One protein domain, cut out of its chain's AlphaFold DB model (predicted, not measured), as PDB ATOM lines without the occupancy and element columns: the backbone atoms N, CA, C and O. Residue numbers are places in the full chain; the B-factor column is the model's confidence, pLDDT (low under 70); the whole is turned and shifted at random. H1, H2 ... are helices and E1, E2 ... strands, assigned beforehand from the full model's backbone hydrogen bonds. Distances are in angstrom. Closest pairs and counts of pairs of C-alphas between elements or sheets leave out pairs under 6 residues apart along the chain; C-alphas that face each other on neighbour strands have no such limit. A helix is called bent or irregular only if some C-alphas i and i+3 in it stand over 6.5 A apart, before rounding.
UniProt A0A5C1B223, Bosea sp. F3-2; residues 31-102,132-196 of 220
ATOM      1  N   PRO A  31     203.978 239.533 272.331       82.81
ATOM      2  CA  PRO A  31     203.799 240.681 273.209       82.81
ATOM      3  C   PRO A  31     205.111 241.454 273.363       82.81
ATOM      4  O   PRO A  31     206.185 240.844 273.449       82.81
ATOM      5  N   ALA A  32     205.044 242.785 273.389       86.38
ATOM      6  CA  ALA A  32     206.230 243.640 273.452       86.38
ATOM      7  C   ALA A  32     207.116 243.299 274.666       86.38
ATOM      8  O   ALA A  32     208.342 243.364 274.599       86.38
ATOM      9  N   GLU A  33     206.504 242.828 275.747       90.19
ATOM     10  CA  GLU A  33     207.131 242.371 276.983       90.19
ATOM     11  C   GLU A  33     208.027 241.139 276.785       90.19
ATOM     12  O   GLU A  33     208.958 240.923 277.556       90.19
ATOM     13  N   PHE A  34     207.786 240.327 275.753       88.00
ATOM     14  CA  PHE A  34     208.576 239.132 275.441       88.00
ATOM     15  C   PHE A  34     209.684 239.366 274.407       88.00
ATOM     16  O   PHE A  34     210.412 238.429 274.065       88.00
ATOM     17  N   THR A  35     209.859 240.605 273.944       87.38
ATOM     18  CA  THR A  35     210.907 240.961 272.973       87.38
ATOM     19  C   THR A  35     212.307 240.969 273.589       87.38
ATOM     20  O   THR A  35     213.273 240.590 272.932       87.38
ATOM     21  N   SER A  36     212.439 241.354 274.864       91.06
ATOM     22  CA  SER A  36     213.728 241.446 275.555       91.06
ATOM     23  C   SER A  36     213.615 241.147 277.050       91.06
ATOM     24  O   SER A  36     212.551 241.274 277.653       91.06
ATOM     25  N   GLU A  37     214.739 240.776 277.676       91.94
ATOM     26  CA  GLU A  37     214.816 240.616 279.136       91.94
ATOM     27  C   GLU A  37     214.448 241.914 279.862       91.94
ATOM     28  O   GLU A  37     213.716 241.871 280.846       91.94
ATOM     29  N   ALA A  38     214.903 243.065 279.359       90.88
ATOM     30  CA  ALA A  38     214.612 244.361 279.959       90.88
ATOM     31  C   ALA A  38     213.108 244.677 279.947       90.88
ATOM     32  O   ALA A  38     212.565 245.063 280.980       90.88
ATOM     33  N   ALA A  39     212.429 244.455 278.815       91.50
ATOM     34  CA  ALA A  39     210.988 244.673 278.692       91.50
ATOM     35  C   ALA A  39     210.190 243.762 279.638       91.50
ATOM     36  O   ALA A  39     209.301 244.232 280.352       91.50
ATOM     37  N   LEU A  40     210.564 242.479 279.717       91.88
ATOM     38  CA  LEU A  40     209.926 241.527 280.626       91.88
ATOM     39  C   LEU A  40     210.098 241.949 282.089       91.88
ATOM     40  O   LEU A  40     209.138 241.966 282.857       91.88
ATOM     41  N   LEU A  41     211.324 242.288 282.485       92.31
ATOM     42  CA  LEU A  41     211.641 242.684 283.855       92.31
ATOM     43  C   LEU A  41     210.947 243.988 284.259       92.31
ATOM     44  O   LEU A  41     210.424 244.073 285.372       92.31
ATOM     45  N   ALA A  42     210.875 244.960 283.345       92.50
ATOM     46  CA  ALA A  42     210.140 246.204 283.552       92.50
ATOM     47  C   ALA A  42     208.646 245.941 283.793       92.50
ATOM     48  O   ALA A  42     208.094 246.418 284.784       92.50
ATOM     49  N   TYR A  43     208.010 245.107 282.964       91.50
ATOM     50  CA  TYR A  43     206.602 244.732 283.126       91.50
ATOM     51  C   TYR A  43     206.333 243.986 284.448       91.50
ATOM     52  O   TYR A  43     205.364 244.246 285.176       91.50
ATOM     53  N   LEU A  44     207.232 243.069 284.814       88.69
ATOM     54  CA  LEU A  44     207.142 242.347 286.080       88.69
ATOM     55  C   LEU A  44     207.375 243.260 287.292       88.69
ATOM     56  O   LEU A  44     206.826 242.984 288.363       88.69
ATOM     57  N   GLY A  45     208.084 244.378 287.115       91.12
ATOM     58  CA  GLY A  45     208.516 245.263 288.197       91.12
ATOM     59  C   GLY A  45     209.656 244.650 289.011       91.12
ATOM     60  O   GLY A  45     209.698 244.816 290.226       91.12
ATOM     61  N   VAL A  46     210.538 243.887 288.357       91.38
ATOM     62  CA  VAL A  46     211.626 243.124 288.986       91.38
ATOM     63  C   VAL A  46     212.959 243.636 288.456       91.38
ATOM     64  O   VAL A  46     213.197 243.635 287.255       91.38
ATOM     65  N   SER A  47     213.870 244.039 289.342       92.06
ATOM     66  CA  SER A  47     215.226 244.426 288.921       92.06
ATOM     67  C   SER A  47     216.090 243.199 288.579       92.06
ATOM     68  O   SER A  47     215.870 242.122 289.135       92.06
ATOM     69  N   PRO A  48     217.160 243.327 287.771       89.88
ATOM     70  CA  PRO A  48     218.077 242.210 287.508       89.88
ATOM     71  C   PRO A  48     218.715 241.619 288.778       89.88
ATOM     72  O   PRO A  48     218.956 240.414 288.865       89.88
ATOM     73  N   LYS A  49     218.973 242.455 289.796       90.38
ATOM     74  CA  LYS A  49     219.467 242.003 291.109       90.38
ATOM     75  C   LYS A  49     218.426 241.150 291.827       90.38
ATOM     76  O   LYS A  49     218.762 240.139 292.436       90.38
ATOM     77  N   GLU A  50     217.166 241.552 291.750       86.62
ATOM     78  CA  GLU A  50     216.064 240.807 292.337       86.62
ATOM     79  C   GLU A  50     215.790 239.499 291.589       86.62
ATOM     80  O   GLU A  50     215.597 238.473 292.232       86.62
ATOM     81  N   LEU A  51     215.886 239.488 290.257       88.94
ATOM     82  CA  LEU A  51     215.797 238.263 289.462       88.94
ATOM     83  C   LEU A  51     216.814 237.211 289.938       88.94
ATOM     84  O   LEU A  51     216.464 236.050 290.140       88.94
ATOM     85  N   LYS A  52     218.064 237.629 290.194       88.88
ATOM     86  CA  LYS A  52     219.096 236.748 290.768       88.88
ATOM     87  C   LYS A  52     218.697 236.202 292.142       88.88
ATOM     88  O   LYS A  52     218.921 235.023 292.406       88.88
ATOM     89  N   LYS A  53     218.077 237.023 292.999       87.25
ATOM     90  CA  LYS A  53     217.556 236.568 294.301       87.25
ATOM     91  C   LYS A  53     216.445 235.536 294.120       87.25
ATOM     92  O   LYS A  53     216.507 234.483 294.742       87.25
ATOM     93  N   ILE A  54     215.479 235.791 293.235       86.19
ATOM     94  CA  ILE A  54     214.406 234.835 292.920       86.19
ATOM     95  C   ILE A  54     215.012 233.507 292.455       86.19
ATOM     96  O   ILE A  54     214.563 232.452 292.884       86.19
ATOM     97  N   TRP A  55     216.071 233.533 291.641       85.75
ATOM     98  CA  TRP A  55     216.726 232.314 291.157       85.75
ATOM     99  C   TRP A  55     217.339 231.504 292.294       85.75
ATOM    100  O   TRP A  55     217.197 230.282 292.313       85.75
ATOM    101  N   TRP A  56     218.005 232.189 293.223       85.88
ATOM    102  CA  TRP A  56     218.655 231.567 294.370       85.88
ATOM    103  C   TRP A  56     217.643 230.962 295.349       85.88
ATOM    104  O   TRP A  56     217.826 229.846 295.825       85.88
ATOM    105  N   TYR A  57     216.537 231.668 295.601       84.94
ATOM    106  CA  TYR A  57     215.538 231.272 296.598       84.94
ATOM    107  C   TYR A  57     214.328 230.531 296.021       84.94
ATOM    108  O   TYR A  57     213.433 230.168 296.780       84.94
ATOM    109  N   ARG A  58     214.288 230.251 294.710       81.19
ATOM    110  CA  ARG A  58     213.111 229.693 294.013       81.19
ATOM    111  C   ARG A  58     212.493 228.480 294.707       81.19
ATOM    112  O   ARG A  58     211.276 228.360 294.741       81.19
ATOM    113  N   SER A  59     213.314 227.591 295.270       79.00
ATOM    114  CA  SER A  59     212.823 226.375 295.920       79.00
ATOM    115  C   SER A  59     212.148 226.669 297.263       79.00
ATOM    116  O   SER A  59     211.197 225.990 297.630       79.00
ATOM    117  N   ALA A  60     212.602 227.707 297.969       82.56
ATOM    118  CA  ALA A  60     212.022 228.164 299.230       82.56
ATOM    119  C   ALA A  60     210.769 229.037 299.028       82.56
ATOM    120  O   ALA A  60     209.980 229.210 299.953       82.56
ATOM    121  N   MET A  61     210.557 229.563 297.816       82.88
ATOM    122  CA  MET A  61     209.384 230.371 297.453       82.88
ATOM    123  C   MET A  61     208.126 229.535 297.166       82.88
ATOM    124  O   MET A  61     207.103 230.088 296.768       82.88
ATOM    125  N   TYR A  62     208.175 228.214 297.353       82.12
ATOM    126  CA  TYR A  62     207.014 227.333 297.252       82.12
ATOM    127  C   TYR A  62     206.771 226.610 298.569       82.12
ATOM    128  O   TYR A  62     207.698 226.143 299.226       82.12
ATOM    129  N   LYS A  63     205.495 226.487 298.927       79.88
ATOM    130  CA  LYS A  63     205.037 225.708 300.071       79.88
ATOM    131  C   LYS A  63     204.306 224.478 299.581       79.88
ATOM    132  O   LYS A  63     203.400 224.569 298.750       79.88
ATOM    133  N   GLU A  64     204.689 223.339 300.129       81.56
ATOM    134  CA  GLU A  64     204.023 222.077 299.871       81.56
ATOM    135  C   GLU A  64     203.089 221.729 301.019       81.56
ATOM    136  O   GLU A  64     203.445 221.858 302.188       81.56
ATOM    137  N   PHE A  65     201.884 221.290 300.684       80.50
ATOM    138  CA  PHE A  65     200.911 220.817 301.656       80.50
ATOM    139  C   PHE A  65     200.031 219.739 301.032       80.50
ATOM    140  O   PHE A  65     199.811 219.715 299.820       80.50
ATOM    141  N   SER A  66     199.527 218.834 301.863       77.62
ATOM    142  CA  SER A  66     198.656 217.748 301.422       77.62
ATOM    143  C   SER A  66     197.201 218.059 301.743       77.62
ATOM    144  O   SER A  66     196.880 218.454 302.860       77.62
ATOM    145  N   ILE A  67     196.309 217.835 300.778       75.06
ATOM    146  CA  ILE A  67     194.859 217.831 301.007       75.06
ATOM    147  C   ILE A  67     194.342 216.396 300.893       75.06
ATOM    148  O   ILE A  67     194.609 215.709 299.902       75.06
ATOM    149  N   SER A  68     193.579 215.949 301.887       68.75
ATOM    150  CA  SER A  68     192.888 214.657 301.873       68.75
ATOM    151  C   SER A  68     191.663 214.711 300.955       68.75
ATOM    152  O   SER A  68     190.824 215.601 301.089       68.75
ATOM    153  N   LYS A  69     191.519 213.764 300.017       59.00
ATOM    154  CA  LYS A  69     190.230 213.532 299.336       59.00
ATOM    155  C   LYS A  69     189.307 212.706 300.233       59.00
ATOM    156  O   LYS A  69     189.782 211.854 300.979       59.00
ATOM    157  N   GLY A  70     187.993 212.836 300.024       53.59
ATOM    158  CA  GLY A  70     186.978 211.951 300.623       53.59
ATOM    159  C   GLY A  70     187.152 210.456 300.298       53.59
ATOM    160  O   GLY A  70     186.523 209.622 300.926       53.59
ATOM    161  N   SER A  71     188.041 210.103 299.359       60.84
ATOM    162  CA  SER A  71     188.408 208.725 299.003       60.84
ATOM    163  C   SER A  71     189.682 208.207 299.704       60.84
ATOM    164  O   SER A  71     190.293 207.260 299.214       60.84
ATOM    165  N   GLY A  72     190.197 208.897 300.730       59.59
ATOM    166  CA  GLY A  72     191.407 208.510 301.480       59.59
ATOM    167  C   GLY A  72     192.757 208.785 300.792       59.59
ATOM    168  O   GLY A  72     193.805 208.677 301.421       59.59
ATOM    169  N   LYS A  73     192.776 209.193 299.514       65.50
ATOM    170  CA  LYS A  73     194.016 209.553 298.795       65.50
ATOM    171  C   LYS A  73     194.427 211.000 299.098       65.50
ATOM    172  O   LYS A  73     193.608 211.909 298.967       65.50
ATOM    173  N   GLN A  74     195.704 211.232 299.405       72.12
ATOM    174  CA  GLN A  74     196.255 212.584 299.558       72.12
ATOM    175  C   GLN A  74     196.623 213.213 298.202       72.12
ATOM    176  O   GLN A  74     197.055 212.535 297.259       72.12
ATOM    177  N   ARG A  75     196.448 214.534 298.094       67.00
ATOM    178  CA  ARG A  75     196.943 215.359 296.988       67.00
ATOM    179  C   ARG A  75     198.004 216.311 297.521       67.00
ATOM    180  O   ARG A  75     197.664 217.216 298.275       67.00
ATOM    181  N   ARG A  76     199.254 216.126 297.092       72.19
ATOM    182  CA  ARG A  76     200.327 217.101 297.315       72.19
ATOM    183  C   ARG A  76     200.056 218.313 296.427       72.19
ATOM    184  O   ARG A  76     199.931 218.179 295.209       72.19
ATOM    185  N   ILE A  77     199.895 219.466 297.050       73.25
ATOM    186  CA  ILE A  77     199.736 220.764 296.407       73.25
ATOM    187  C   ILE A  77     201.004 221.550 296.673       73.25
ATOM    188  O   ILE A  77     201.524 221.538 297.787       73.25
ATOM    189  N   THR A  78     201.479 222.244 295.647       76.12
ATOM    190  CA  THR A  78     202.668 223.082 295.742       76.12
ATOM    191  C   THR A  78     202.278 224.490 295.338       76.12
ATOM    192  O   THR A  78     202.110 224.787 294.155       76.12
ATOM    193  N   ALA A  79     202.077 225.356 296.328       76.69
ATOM    194  CA  ALA A  79     201.644 226.724 296.097       76.69
ATOM    195  C   ALA A  79     202.831 227.692 296.165       76.69
ATOM    196  O   ALA A  79     203.626 227.608 297.104       76.69
ATOM    197  N   PRO A  80     202.948 228.627 295.210       83.31
ATOM    198  CA  PRO A  80     203.923 229.704 295.298       83.31
ATOM    199  C   PRO A  80     203.587 230.637 296.467       83.31
ATOM    200  O   PRO A  80     202.417 230.818 296.827       83.31
ATOM    201  N   ASP A  81     204.612 231.272 297.026       82.44
ATOM    202  CA  ASP A  81     204.456 232.373 297.965       82.44
ATOM    203  C   ASP A  81     203.751 233.574 297.311       82.44
ATOM    204  O   ASP A  81     203.507 233.627 296.101       82.44
ATOM    205  N   ILE A  82     203.388 234.562 298.128       83.81
ATOM    206  CA  ILE A  82     202.619 235.724 297.666       83.81
ATOM    207  C   ILE A  82     203.366 236.465 296.547       83.81
ATOM    208  O   ILE A  82     202.742 236.850 295.558       83.81
ATOM    209  N   ARG A  83     204.692 236.620 296.662       84.25
ATOM    210  CA  ARG A  83     205.496 237.378 295.696       84.25
ATOM    211  C   ARG A  83     205.529 236.671 294.347       84.25
ATOM    212  O   ARG A  83     205.222 237.274 293.321       84.25
ATOM    213  N   LEU A  84     205.843 235.382 294.339       82.94
ATOM    214  CA  LEU A  84     205.917 234.589 293.123       82.94
ATOM    215  C   LEU A  84     204.538 234.420 292.477       82.94
ATOM    216  O   LEU A  84     204.408 234.524 291.257       82.94
ATOM    217  N   LYS A  85     203.485 234.278 293.289       81.75
ATOM    218  CA  LYS A  85     202.095 234.260 292.819       81.75
ATOM    219  C   LYS A  85     201.716 235.554 292.097       81.75
ATOM    220  O   LYS A  85     201.006 235.498 291.094       81.75
ATOM    221  N   MET A  86     202.176 236.713 292.575       84.38
ATOM    222  CA  MET A  86     201.947 237.999 291.903       84.38
ATOM    223  C   MET A  86     202.648 238.067 290.542       84.38
ATOM    224  O   MET A  86     202.018 238.461 289.562       84.38
ATOM    225  N   LEU A  87     203.908 237.633 290.456       85.44
ATOM    226  CA  LEU A  87     204.645 237.585 289.186       85.44
ATOM    227  C   LEU A  87     203.961 236.663 288.173       85.44
ATOM    228  O   LEU A  87     203.743 237.039 287.024       85.44
ATOM    229  N   GLN A  88     203.549 235.477 288.614       82.94
ATOM    230  CA  GLN A  88     202.839 234.518 287.774       82.94
ATOM    231  C   GLN A  88     201.477 235.065 287.306       82.94
ATOM    232  O   GLN A  88     201.127 234.918 286.139       82.94
ATOM    233  N   ARG A  89     200.731 235.778 288.161       81.44
ATOM    234  CA  ARG A  89     199.488 236.459 287.749       81.44
ATOM    235  C   ARG A  89     199.715 237.506 286.660       81.44
ATOM    236  O   ARG A  89     198.901 237.586 285.750       81.44
ATOM    237  N   LYS A  90     200.811 238.268 286.724       84.44
ATOM    238  CA  LYS A  90     201.173 239.225 285.664       84.44
ATOM    239  C   LYS A  90     201.528 238.528 284.346       84.44
ATOM    240  O   LYS A  90     201.199 239.048 283.284       84.44
ATOM    241  N   LEU A  91     202.185 237.364 284.411       83.75
ATOM    242  CA  LEU A  91     202.588 236.581 283.234       83.75
ATOM    243  C   LEU A  91     201.428 235.865 282.539       83.75
ATOM    244  O   LEU A  91     201.463 235.716 281.321       83.75
ATOM    245  N   ALA A  92     200.431 235.400 283.293       76.88
ATOM    246  CA  ALA A  92     199.307 234.626 282.765       76.88
ATOM    247  C   ALA A  92     198.641 235.248 281.515       76.88
ATOM    248  O   ALA A  92     198.588 234.555 280.497       76.88
ATOM    249  N   PRO A  93     198.226 236.534 281.504       76.56
ATOM    250  CA  PRO A  93     197.593 237.129 280.324       76.56
ATOM    251  C   PRO A  93     198.527 237.221 279.106       76.56
ATOM    252  O   PRO A  93     198.079 237.007 277.983       76.56
ATOM    253  N   LEU A  94     199.828 237.476 279.302       79.56
ATOM    254  CA  LEU A  94     200.806 237.507 278.202       79.56
ATOM    255  C   LEU A  94     200.970 236.126 277.556       79.56
ATOM    256  O   LEU A  94     201.084 235.996 276.338       79.56
ATOM    257  N   LEU A  95     200.965 235.077 278.379       75.94
ATOM    258  CA  LEU A  95     201.021 233.700 277.903       75.94
ATOM    259  C   LEU A  95     199.747 233.333 277.139       75.94
ATOM    260  O   LEU A  95     199.839 232.759 276.060       75.94
ATOM    261  N   GLU A  96     198.570 233.701 277.648       70.56
ATOM    262  CA  GLU A  96     197.291 233.461 276.968       70.56
ATOM    263  C   GLU A  96     197.230 234.104 275.575       70.56
ATOM    264  O   GLU A  96     196.728 233.479 274.640       70.56
ATOM    265  N   GLN A  97     197.781 235.311 275.403       70.94
ATOM    266  CA  GLN A  97     197.848 235.985 274.100       70.94
ATOM    267  C   GLN A  97     198.645 235.178 273.066       70.94
ATOM    268  O   GLN A  97     198.179 234.997 271.940       70.94
ATOM    269  N   LEU A  98     199.800 234.623 273.452       68.19
ATOM    270  CA  LEU A  98     200.628 233.805 272.557       68.19
ATOM    271  C   LEU A  98     199.889 232.568 272.028       68.19
ATOM    272  O   LEU A  98     200.088 232.169 270.879       68.19
ATOM    273  N   TYR A  99     199.053 231.946 272.865       62.84
ATOM    274  CA  TYR A  99     198.310 230.743 272.489       62.84
ATOM    275  C   TYR A  99     197.017 231.069 271.730       62.84
ATOM    276  O   TYR A  99     196.722 230.393 270.743       62.84
ATOM    277  N   ARG A 100     196.296 232.138 272.106       55.84
ATOM    278  CA  ARG A 100     195.083 232.603 271.403       55.84
ATOM    279  C   ARG A 100     195.345 232.942 269.934       55.84
ATOM    280  O   ARG A 100     194.522 232.626 269.083       55.84
ATOM    281  N   VAL A 101     196.506 233.519 269.617       50.94
ATOM    282  CA  VAL A 101     196.883 233.887 268.237       50.94
ATOM    283  C   VAL A 101     197.071 232.663 267.321       50.94
ATOM    284  O   VAL A 101     196.942 232.787 266.105       50.94
ATOM    285  N   ARG A 102     197.336 231.463 267.863       51.09
ATOM    286  CA  ARG A 102     197.569 230.248 267.056       51.09
ATOM    287  C   ARG A 102     196.328 229.384 266.815       51.09
ATOM    288  O   ARG A 102     196.445 228.441 266.034       51.09
ATOM    289  N   LEU A 132     193.690 215.512 285.788       40.66
ATOM    290  CA  LEU A 132     194.462 216.752 285.961       40.66
ATOM    291  C   LEU A 132     195.532 216.638 287.064       40.66
ATOM    292  O   LEU A 132     196.356 217.540 287.224       40.66
ATOM    293  N   LYS A 133     195.506 215.553 287.850       36.94
ATOM    294  CA  LYS A 133     196.446 215.263 288.935       36.94
ATOM    295  C   LYS A 133     197.867 214.958 288.448       36.94
ATOM    296  O   LYS A 133     198.793 215.433 289.088       36.94
ATOM    297  N   ASP A 134     198.058 214.280 287.321       48.31
ATOM    298  CA  ASP A 134     199.412 213.907 286.853       48.31
ATOM    299  C   ASP A 134     199.882 214.750 285.664       48.31
ATOM    300  O   ASP A 134     201.017 214.664 285.195       48.31
ATOM    301  N   PHE A 135     199.011 215.637 285.190       53.62
ATOM    302  CA  PHE A 135     199.246 216.403 283.983       53.62
ATOM    303  C   PHE A 135     200.241 217.566 284.168       53.62
ATOM    304  O   PHE A 135     201.143 217.717 283.348       53.62
ATOM    305  N   PHE A 136     200.142 218.363 285.237       58.91
ATOM    306  CA  PHE A 136     201.085 219.474 285.460       58.91
ATOM    307  C   PHE A 136     202.514 219.001 285.779       58.91
ATOM    308  O   PHE A 136     203.441 219.486 285.128       58.91
ATOM    309  N   PRO A 137     202.714 217.986 286.650       58.84
ATOM    310  CA  PRO A 137     204.040 217.404 286.857       58.84
ATOM    311  C   PRO A 137     204.659 216.822 285.579       58.84
ATOM    312  O   PRO A 137     205.873 216.747 285.481       58.84
ATOM    313  N   SER A 138     203.863 216.451 284.568       61.03
ATOM    314  CA  SER A 138     204.378 215.946 283.283       61.03
ATOM    315  C   SER A 138     204.931 217.030 282.338       61.03
ATOM    316  O   SER A 138     205.499 216.712 281.284       61.03
ATOM    317  N   ILE A 139     204.753 218.316 282.669       67.38
ATOM    318  CA  ILE A 139     205.270 219.447 281.891       67.38
ATOM    319  C   ILE A 139     206.557 219.941 282.545       67.38
ATOM    320  O   ILE A 139     206.527 220.578 283.598       67.38
ATOM    321  N   SER A 140     207.686 219.663 281.892       73.94
ATOM    322  CA  SER A 140     208.999 220.113 282.343       73.94
ATOM    323  C   SER A 140     209.268 221.578 281.982       73.94
ATOM    324  O   SER A 140     208.790 222.101 280.972       73.94
ATOM    325  N   GLU A 141     210.112 222.228 282.775       78.25
ATOM    326  CA  GLU A 141     210.632 223.578 282.528       78.25
ATOM    327  C   GLU A 141     211.285 223.681 281.142       78.25
ATOM    328  O   GLU A 141     211.051 224.622 280.379       78.25
ATOM    329  N   ASN A 142     212.049 222.652 280.772       74.69
ATOM    330  CA  ASN A 142     212.686 222.548 279.466       74.69
ATOM    331  C   ASN A 142     211.663 222.502 278.319       74.69
ATOM    332  O   ASN A 142     211.878 223.140 277.285       74.69
ATOM    333  N   ARG A 143     210.533 221.803 278.509       70.62
ATOM    334  CA  ARG A 143     209.438 221.768 277.530       70.62
ATOM    335  C   ARG A 143     208.801 223.144 277.367       70.62
ATOM    336  O   ARG A 143     208.627 223.581 276.234       70.62
ATOM    337  N   ILE A 144     208.515 223.846 278.465       74.12
ATOM    338  CA  ILE A 144     207.965 225.213 278.421       74.12
ATOM    339  C   ILE A 144     208.911 226.142 277.659       74.12
ATOM    340  O   ILE A 144     208.482 226.834 276.736       74.12
ATOM    341  N   ARG A 145     210.209 226.095 277.974       77.88
ATOM    342  CA  ARG A 145     211.229 226.879 277.270       77.88
ATOM    343  C   ARG A 145     211.257 226.571 275.770       77.88
ATOM    344  O   ARG A 145     211.298 227.497 274.967       77.88
ATOM    345  N   GLY A 146     211.236 225.292 275.392       69.56
ATOM    346  CA  GLY A 146     211.265 224.877 273.988       69.56
ATOM    347  C   GLY A 146     210.025 225.323 273.210       69.56
ATOM    348  O   GLY A 146     210.147 225.790 272.081       69.56
ATOM    349  N   VAL A 147     208.844 225.252 273.830       70.62
ATOM    350  CA  VAL A 147     207.603 225.753 273.227       70.62
ATOM    351  C   VAL A 147     207.672 227.266 273.023       70.62
ATOM    352  O   VAL A 147     207.405 227.722 271.918       70.62
ATOM    353  N   LEU A 148     208.090 228.042 274.028       74.31
ATOM    354  CA  LEU A 148     208.229 229.500 273.904       74.31
ATOM    355  C   LEU A 148     209.209 229.895 272.788       74.31
ATOM    356  O   LEU A 148     208.893 230.752 271.966       74.31
ATOM    357  N   GLN A 149     210.345 229.209 272.681       77.06
ATOM    358  CA  GLN A 149     211.305 229.447 271.598       77.06
ATOM    359  C   GLN A 149     210.720 229.121 270.219       77.06
ATOM    360  O   GLN A 149     210.900 229.886 269.276       77.06
ATOM    361  N   ALA A 150     209.952 228.036 270.098       66.69
ATOM    362  CA  ALA A 150     209.246 227.692 268.863       66.69
ATOM    363  C   ALA A 150     208.067 228.640 268.537       66.69
ATOM    364  O   ALA A 150     207.571 228.670 267.406       66.69
ATOM    365  N   LEU A 151     207.600 229.421 269.517       69.88
ATOM    366  CA  LEU A 151     206.681 230.547 269.323       69.88
ATOM    367  C   LEU A 151     207.408 231.829 268.873       69.88
ATOM    368  O   LEU A 151     206.741 232.810 268.567       69.88
ATOM    369  N   GLY A 152     208.742 231.818 268.799       75.00
ATOM    370  CA  GLY A 152     209.565 232.972 268.430       75.00
ATOM    371  C   GLY A 152     210.015 233.824 269.619       75.00
ATOM    372  O   GLY A 152     210.669 234.843 269.421       75.00
ATOM    373  N   VAL A 153     209.707 233.420 270.856       80.88
ATOM    374  CA  VAL A 153     210.164 234.130 272.058       80.88
ATOM    375  C   VAL A 153     211.668 233.925 272.234       80.88
ATOM    376  O   VAL A 153     212.180 232.807 272.144       80.88
ATOM    377  N   GLY A 154     212.392 235.004 272.543       83.00
ATOM    378  CA  GLY A 154     213.840 234.957 272.737       83.00
ATOM    379  C   GLY A 154     214.271 233.924 273.788       83.00
ATOM    380  O   GLY A 154     213.575 233.679 274.780       83.00
ATOM    381  N   ARG A 155     215.456 233.323 273.602       87.12
ATOM    382  CA  ARG A 155     215.988 232.255 274.475       87.12
ATOM    383  C   ARG A 155     215.981 232.646 275.954       87.12
ATOM    384  O   ARG A 155     215.543 231.861 276.792       87.12
ATOM    385  N   ARG A 156     216.460 233.856 276.252       89.44
ATOM    386  CA  ARG A 156     216.600 234.384 277.613       89.44
ATOM    387  C   ARG A 156     215.251 234.657 278.279       89.44
ATOM    388  O   ARG A 156     215.038 234.247 279.412       89.44
ATOM    389  N   VAL A 157     214.321 235.275 277.552       88.00
ATOM    390  CA  VAL A 157     212.942 235.513 278.010       88.00
ATOM    391  C   VAL A 157     212.242 234.180 278.289       88.00
ATOM    392  O   VAL A 157     211.655 234.000 279.352       88.00
ATOM    393  N   SER A 158     212.394 233.205 277.389       84.06
ATOM    394  CA  SER A 158     211.834 231.858 277.550       84.06
ATOM    395  C   SER A 158     212.352 231.154 278.808       84.06
ATOM    396  O   SER A 158     211.593 230.475 279.495       84.06
ATOM    397  N   GLU A 159     213.638 231.317 279.125       87.00
ATOM    398  CA  GLU A 159     214.244 230.785 280.350       87.00
ATOM    399  C   GLU A 159     213.691 231.465 281.608       87.00
ATOM    400  O   GLU A 159     213.346 230.776 282.566       87.00
ATOM    401  N   ILE A 160     213.565 232.795 281.600       87.81
ATOM    402  CA  ILE A 160     213.018 233.553 282.731       87.81
ATOM    403  C   ILE A 160     211.577 233.130 283.017       87.81
ATOM    404  O   ILE A 160     211.238 232.804 284.154       87.81
ATOM    405  N   VAL A 161     210.742 233.076 281.978       85.75
ATOM    406  CA  VAL A 161     209.340 232.669 282.098       85.75
ATOM    407  C   VAL A 161     209.228 231.232 282.605       85.75
ATOM    408  O   VAL A 161     208.453 230.976 283.528       85.75
ATOM    409  N   ALA A 162     210.021 230.301 282.063       84.56
ATOM    410  CA  ALA A 162     209.998 228.906 282.496       84.56
ATOM    411  C   ALA A 162     210.401 228.764 283.975       84.56
ATOM    412  O   ALA A 162     209.684 228.129 284.744       84.56
ATOM    413  N   ARG A 163     211.479 229.433 284.406       85.62
ATOM    414  CA  ARG A 163     211.957 229.392 285.799       85.62
ATOM    415  C   ARG A 163     210.992 230.031 286.797       85.62
ATOM    416  O   ARG A 163     210.888 229.545 287.916       85.62
ATOM    417  N   ILE A 164     210.273 231.088 286.410       84.94
ATOM    418  CA  ILE A 164     209.231 231.693 287.261       84.94
ATOM    419  C   ILE A 164     208.023 230.756 287.392       84.94
ATOM    420  O   ILE A 164     207.409 230.688 288.455       84.94
ATOM    421  N   CYS A 165     207.663 230.040 286.325       80.44
ATOM    422  CA  CYS A 165     206.464 229.199 286.297       80.44
ATOM    423  C   CYS A 165     206.676 227.784 286.853       80.44
ATOM    424  O   CYS A 165     205.694 227.135 287.201       80.44
ATOM    425  N   CYS A 166     207.915 227.296 286.935       78.81
ATOM    426  CA  CYS A 166     208.217 225.929 287.355       78.81
ATOM    427  C   CYS A 166     208.754 225.835 288.788       78.81
ATOM    428  O   CYS A 166     209.479 226.700 289.276       78.81
ATOM    429  N   TYR A 167     208.443 224.718 289.440       78.19
ATOM    430  CA  TYR A 167     209.008 224.288 290.713       78.19
ATOM    431  C   TYR A 167     209.622 222.897 290.548       78.19
ATOM    432  O   TYR A 167     209.017 222.029 289.923       78.19
ATOM    433  N   ASN A 168     210.838 222.678 291.061       75.56
ATOM    434  CA  ASN A 168     211.579 221.415 290.892       75.56
ATOM    435  C   ASN A 168     211.584 220.886 289.441       75.56
ATOM    436  O   ASN A 168     211.426 219.693 289.191       75.56
ATOM    437  N   GLY A 169     211.738 221.798 288.473       73.62
ATOM    438  CA  GLY A 169     211.830 221.474 287.049       73.62
ATOM    439  C   GLY A 169     210.499 221.147 286.369       73.62
ATOM    440  O   GLY A 169     210.511 220.820 285.183       73.62
ATOM    441  N   HIS A 170     209.368 221.261 287.072       75.94
ATOM    442  CA  HIS A 170     208.043 220.915 286.555       75.94
ATOM    443  C   HIS A 170     207.006 221.993 286.878       75.94
ATOM    444  O   HIS A 170     207.201 222.836 287.753       75.94
ATOM    445  N   LEU A 171     205.892 221.999 286.153       73.81
ATOM    446  CA  LEU A 171     204.800 222.938 286.389       73.81
ATOM    447  C   LEU A 171     204.027 222.529 287.666       73.81
ATOM    448  O   LEU A 171     203.507 221.411 287.736       73.81
ATOM    449  N   PRO A 172     203.943 223.386 288.701       68.38
ATOM    450  CA  PRO A 172     203.340 223.013 289.975       68.38
ATOM    451  C   PRO A 172     201.808 223.005 289.912       68.38
ATOM    452  O   PRO A 172     201.172 223.791 289.200       68.38
ATOM    453  N   GLN A 173     201.197 222.135 290.719       61.50
ATOM    454  CA  GLN A 173     199.753 222.148 290.962       61.50
ATOM    455  C   GLN A 173     199.405 223.310 291.896       61.50
ATOM    456  O   GLN A 173     199.644 223.217 293.097       61.50
ATOM    457  N   GLY A 174     198.826 224.382 291.344       56.31
ATOM    458  CA  GLY A 174     198.356 225.543 292.114       56.31
ATOM    459  C   GLY A 174     198.936 226.898 291.698       56.31
ATOM    460  O   GLY A 174     198.498 227.919 292.232       56.31
ATOM    461  N   ALA A 175     199.874 226.949 290.743       61.12
ATOM    462  CA  ALA A 175     200.338 228.224 290.197       61.12
ATOM    463  C   ALA A 175     199.307 228.825 289.217       61.12
ATOM    464  O   ALA A 175     198.748 228.102 288.392       61.12
ATOM    465  N   PRO A 176     199.052 230.148 289.260       55.75
ATOM    466  CA  PRO A 176     198.108 230.828 288.368       55.75
ATOM    467  C   PRO A 176     198.516 230.798 286.888       55.75
ATOM    468  O   PRO A 176     197.663 230.992 286.032       55.75
ATOM    469  N   THR A 177     199.782 230.511 286.567       55.22
ATOM    470  CA  THR A 177     200.241 230.273 285.187       55.22
ATOM    471  C   THR A 177     200.031 228.834 284.726       55.22
ATOM    472  O   THR A 177     200.035 228.581 283.520       55.22
ATOM    473  N   SER A 178     199.819 227.888 285.648       58.66
ATOM    474  CA  SER A 178     199.658 226.473 285.310       58.66
ATOM    475  C   SER A 178     198.468 226.204 284.388       58.66
ATOM    476  O   SER A 178     198.642 225.419 283.464       58.66
ATOM    477  N   PRO A 179     197.290 226.842 284.534       56.81
ATOM    478  CA  PRO A 179     196.192 226.677 283.579       56.81
ATOM    479  C   PRO A 179     196.535 227.156 282.162       56.81
ATOM    480  O   PRO A 179     196.234 226.455 281.200       56.81
ATOM    481  N   ALA A 180     197.220 228.299 282.027       55.91
ATOM    482  CA  ALA A 180     197.621 228.843 280.729       55.91
ATOM    483  C   ALA A 180     198.681 227.957 280.043       55.91
ATOM    484  O   ALA A 180     198.543 227.608 278.870       55.91
ATOM    485  N   LEU A 181     199.702 227.522 280.792       54.16
ATOM    486  CA  LEU A 181     200.787 226.657 280.300       54.16
ATOM    487  C   LEU A 181     200.401 225.174 280.198       54.16
ATOM    488  O   LEU A 181     201.021 224.421 279.458       54.16
ATOM    489  N   GLY A 182     199.384 224.742 280.934       50.75
ATOM    490  CA  GLY A 182     198.825 223.391 280.922       50.75
ATOM    491  C   GLY A 182     197.560 223.257 280.064       50.75
ATOM    492  O   GLY A 182     196.878 222.229 280.080       50.75
ATOM    493  N   SER A 183     197.205 224.285 279.306       57.12
ATOM    494  CA  SER A 183     196.057 224.234 278.407       57.12
ATOM    495  C   SER A 183     196.210 223.113 277.364       57.12
ATOM    496  O   SER A 183     197.307 222.626 277.057       57.12
ATOM    497  N   LYS A 184     195.080 222.651 276.814       47.75
ATOM    498  CA  LYS A 184     195.059 221.659 275.724       47.75
ATOM    499  C   LYS A 184     195.881 222.135 274.517       47.75
ATOM    500  O   LYS A 184     196.586 221.326 273.917       47.75
ATOM    501  N   ASP A 185     195.898 223.442 274.270       49.72
ATOM    502  CA  ASP A 185     196.675 224.078 273.207       49.72
ATOM    503  C   ASP A 185     198.185 223.891 273.389       49.72
ATOM    504  O   ASP A 185     198.885 223.573 272.428       49.72
ATOM    505  N   HIS A 186     198.701 223.970 274.623       55.88
ATOM    506  CA  HIS A 186     200.112 223.685 274.900       55.88
ATOM    507  C   HIS A 186     200.482 222.227 274.585       55.88
ATOM    508  O   HIS A 186     201.561 221.953 274.051       55.88
ATOM    509  N   ARG A 187     199.584 221.272 274.872       55.84
ATOM    510  CA  ARG A 187     199.776 219.850 274.528       55.84
ATOM    511  C   ARG A 187     199.774 219.625 273.022       55.84
ATOM    512  O   ARG A 187     200.652 218.922 272.519       55.84
ATOM    513  N   ASP A 188     198.798 220.189 272.325       52.56
ATOM    514  CA  ASP A 188     198.647 220.005 270.883       52.56
ATOM    515  C   ASP A 188     199.802 220.673 270.125       52.56
ATOM    516  O   ASP A 188     200.381 220.058 269.228       52.56
ATOM    517  N   LEU A 189     200.249 221.849 270.577       52.81
ATOM    518  CA  LEU A 189     201.440 222.519 270.061       52.81
ATOM    519  C   LEU A 189     202.723 221.731 270.358       52.81
ATOM    520  O   LEU A 189     203.546 221.539 269.466       52.81
ATOM    521  N   SER A 190     202.887 221.210 271.578       52.47
ATOM    522  CA  SER A 190     204.047 220.375 271.930       52.47
ATOM    523  C   SER A 190     204.131 219.123 271.052       52.47
ATOM    524  O   SER A 190     205.202 218.777 270.553       52.47
ATOM    525  N   LYS A 191     202.996 218.452 270.816       55.16
ATOM    526  CA  LYS A 191     202.913 217.286 269.923       55.16
ATOM    527  C   LYS A 191     203.169 217.663 268.466       55.16
ATOM    528  O   LYS A 191     203.834 216.913 267.755       55.16
ATOM    529  N   TYR A 192     202.648 218.802 268.019       49.44
ATOM    530  CA  TYR A 192     202.874 219.320 266.673       49.44
ATOM    531  C   TYR A 192     204.361 219.589 266.408       49.44
ATOM    532  O   TYR A 192     204.900 219.121 265.407       49.44
ATOM    533  N   LEU A 193     205.042 220.271 267.332       47.81
ATOM    534  CA  LEU A 193     206.470 220.572 267.221       47.81
ATOM    535  C   LEU A 193     207.322 219.298 267.235       47.81
ATOM    536  O   LEU A 193     208.185 219.138 266.373       47.81
ATOM    537  N   ALA A 194     207.012 218.351 268.128       48.78
ATOM    538  CA  ALA A 194     207.679 217.050 268.162       48.78
ATOM    539  C   ALA A 194     207.537 216.284 266.832       48.78
ATOM    540  O   ALA A 194     208.502 215.703 266.344       48.78
ATOM    541  N   ARG A 195     206.357 216.331 266.196       44.19
ATOM    542  CA  ARG A 195     206.110 215.717 264.874       44.19
ATOM    543  C   ARG A 195     206.855 216.406 263.729       44.19
ATOM    544  O   ARG A 195     207.157 215.756 262.737       44.19
ATOM    545  N   LYS A 196     207.143 217.703 263.847       37.12
ATOM    546  CA  LYS A 196     207.896 218.488 262.853       37.12
ATOM    547  C   LYS A 196     209.417 218.326 262.970       37.12
ATOM    548  O   LYS A 196     210.146 219.042 262.296       37.12
TER     549      LYS A 196
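What this domain is: This is residues 31 to 102 and 132 to 196 of the 220 residues of a protein of Bosea sp. F3-2 (UniProt A0A5C1B223). A flat cluster of crossed helices, with H6 near its middle and H5, H1 and one arm, H3a, of the bent helix H3 packed on H6, has a long two-stranded hairpin, E1 and E2, reaching out along the longest axis. H8 packs across H5 at one edge of the cluster, and H2 lies at the opposite edge. The printed part has 137 residues with eight named helices and two named strands, in the order H1 H2 E1 E2 H3 H4 H5 H6 H7 H8; the antiparallel sheet has the order E1 - E2. The class is mostly helix, and the whole is compact, with a radius of gyration of the C-alphas of 15.1 A and spans of 47 by 39 by 21 A.

How they stand to each other: H1, residues 37 to 44, is close to but not clearly touching H2, residues 48 to 57; their closest C-alphas, Leu 41 and Pro 48, are 7.4 A apart. E1, residues 62 to 68, and E2, residues 74 to 80, form a hairpin, with N 63 and O 79 at 2.8 A and N 65 and O 77 at 2.9 A, within hydrogen-bond range. H3, residues 82 to 100, was assigned as one helix by its hydrogen bonds but is bent, with C-alphas 90 and 93 6.8 A apart; its arms H3a, residues 82 to 90, and H3b, residues 93 to 100, stand at a steep tilt of 39 degrees. H4, residues 132 to 135, touches no helix. H5, residues 141 to 150, and H6, residues 155 to 165, touch as a helical hairpin, opposite ways at a steep tilt of 40 degrees; their closest C-alphas, Arg 145 and Ser 158, are 5.0 A apart. H6 also touches H3a, closest at the C-alphas of Cys 165 and Gln 88, 6.6 A. H6 only just touches H1, with 3 pairs of C-alphas within 8 A, the closest being Val 157 and Glu 37 at 5.6 A. H7, residues 178 to 181, only just touches H3b, with 3 such pairs, the closest being Ala 180 and Glu 96 at 6.0 A. H8, residues 184 to 195, touches H5 about perpendicular, at 75 degrees, closest at the C-alphas of Ser 190 and Val 147, 6.6 A. Every O i to N i+4 pair is within hydrogen-bond range in H1, H2, H3a, H3b, H5, H6 and H8; H4 and H7 are too short for one.

Where its parts are: H1 begins at C-alpha 37 (214.816, 240.616, 279.136), and H8 ends at C-alpha 195 (206.110, 215.717, 264.874). From first to last C-alpha, E1 measures 19.5 A, E2 19.2 A, H8 16.6 A and H6 15.5 A.

The domain as a whole: The two C-alphas farthest apart, Ala 38 and Ser 71, are 48.2 A apart. Residues 103 to 131 are not printed, and C-alphas 102 and 132 are 23.4 A apart across the cut. The link from H6 to H7 is long. The mean pLDDT of the printed part is 73.3; residues 132 to 139 and 172 to 196 are among those under 70.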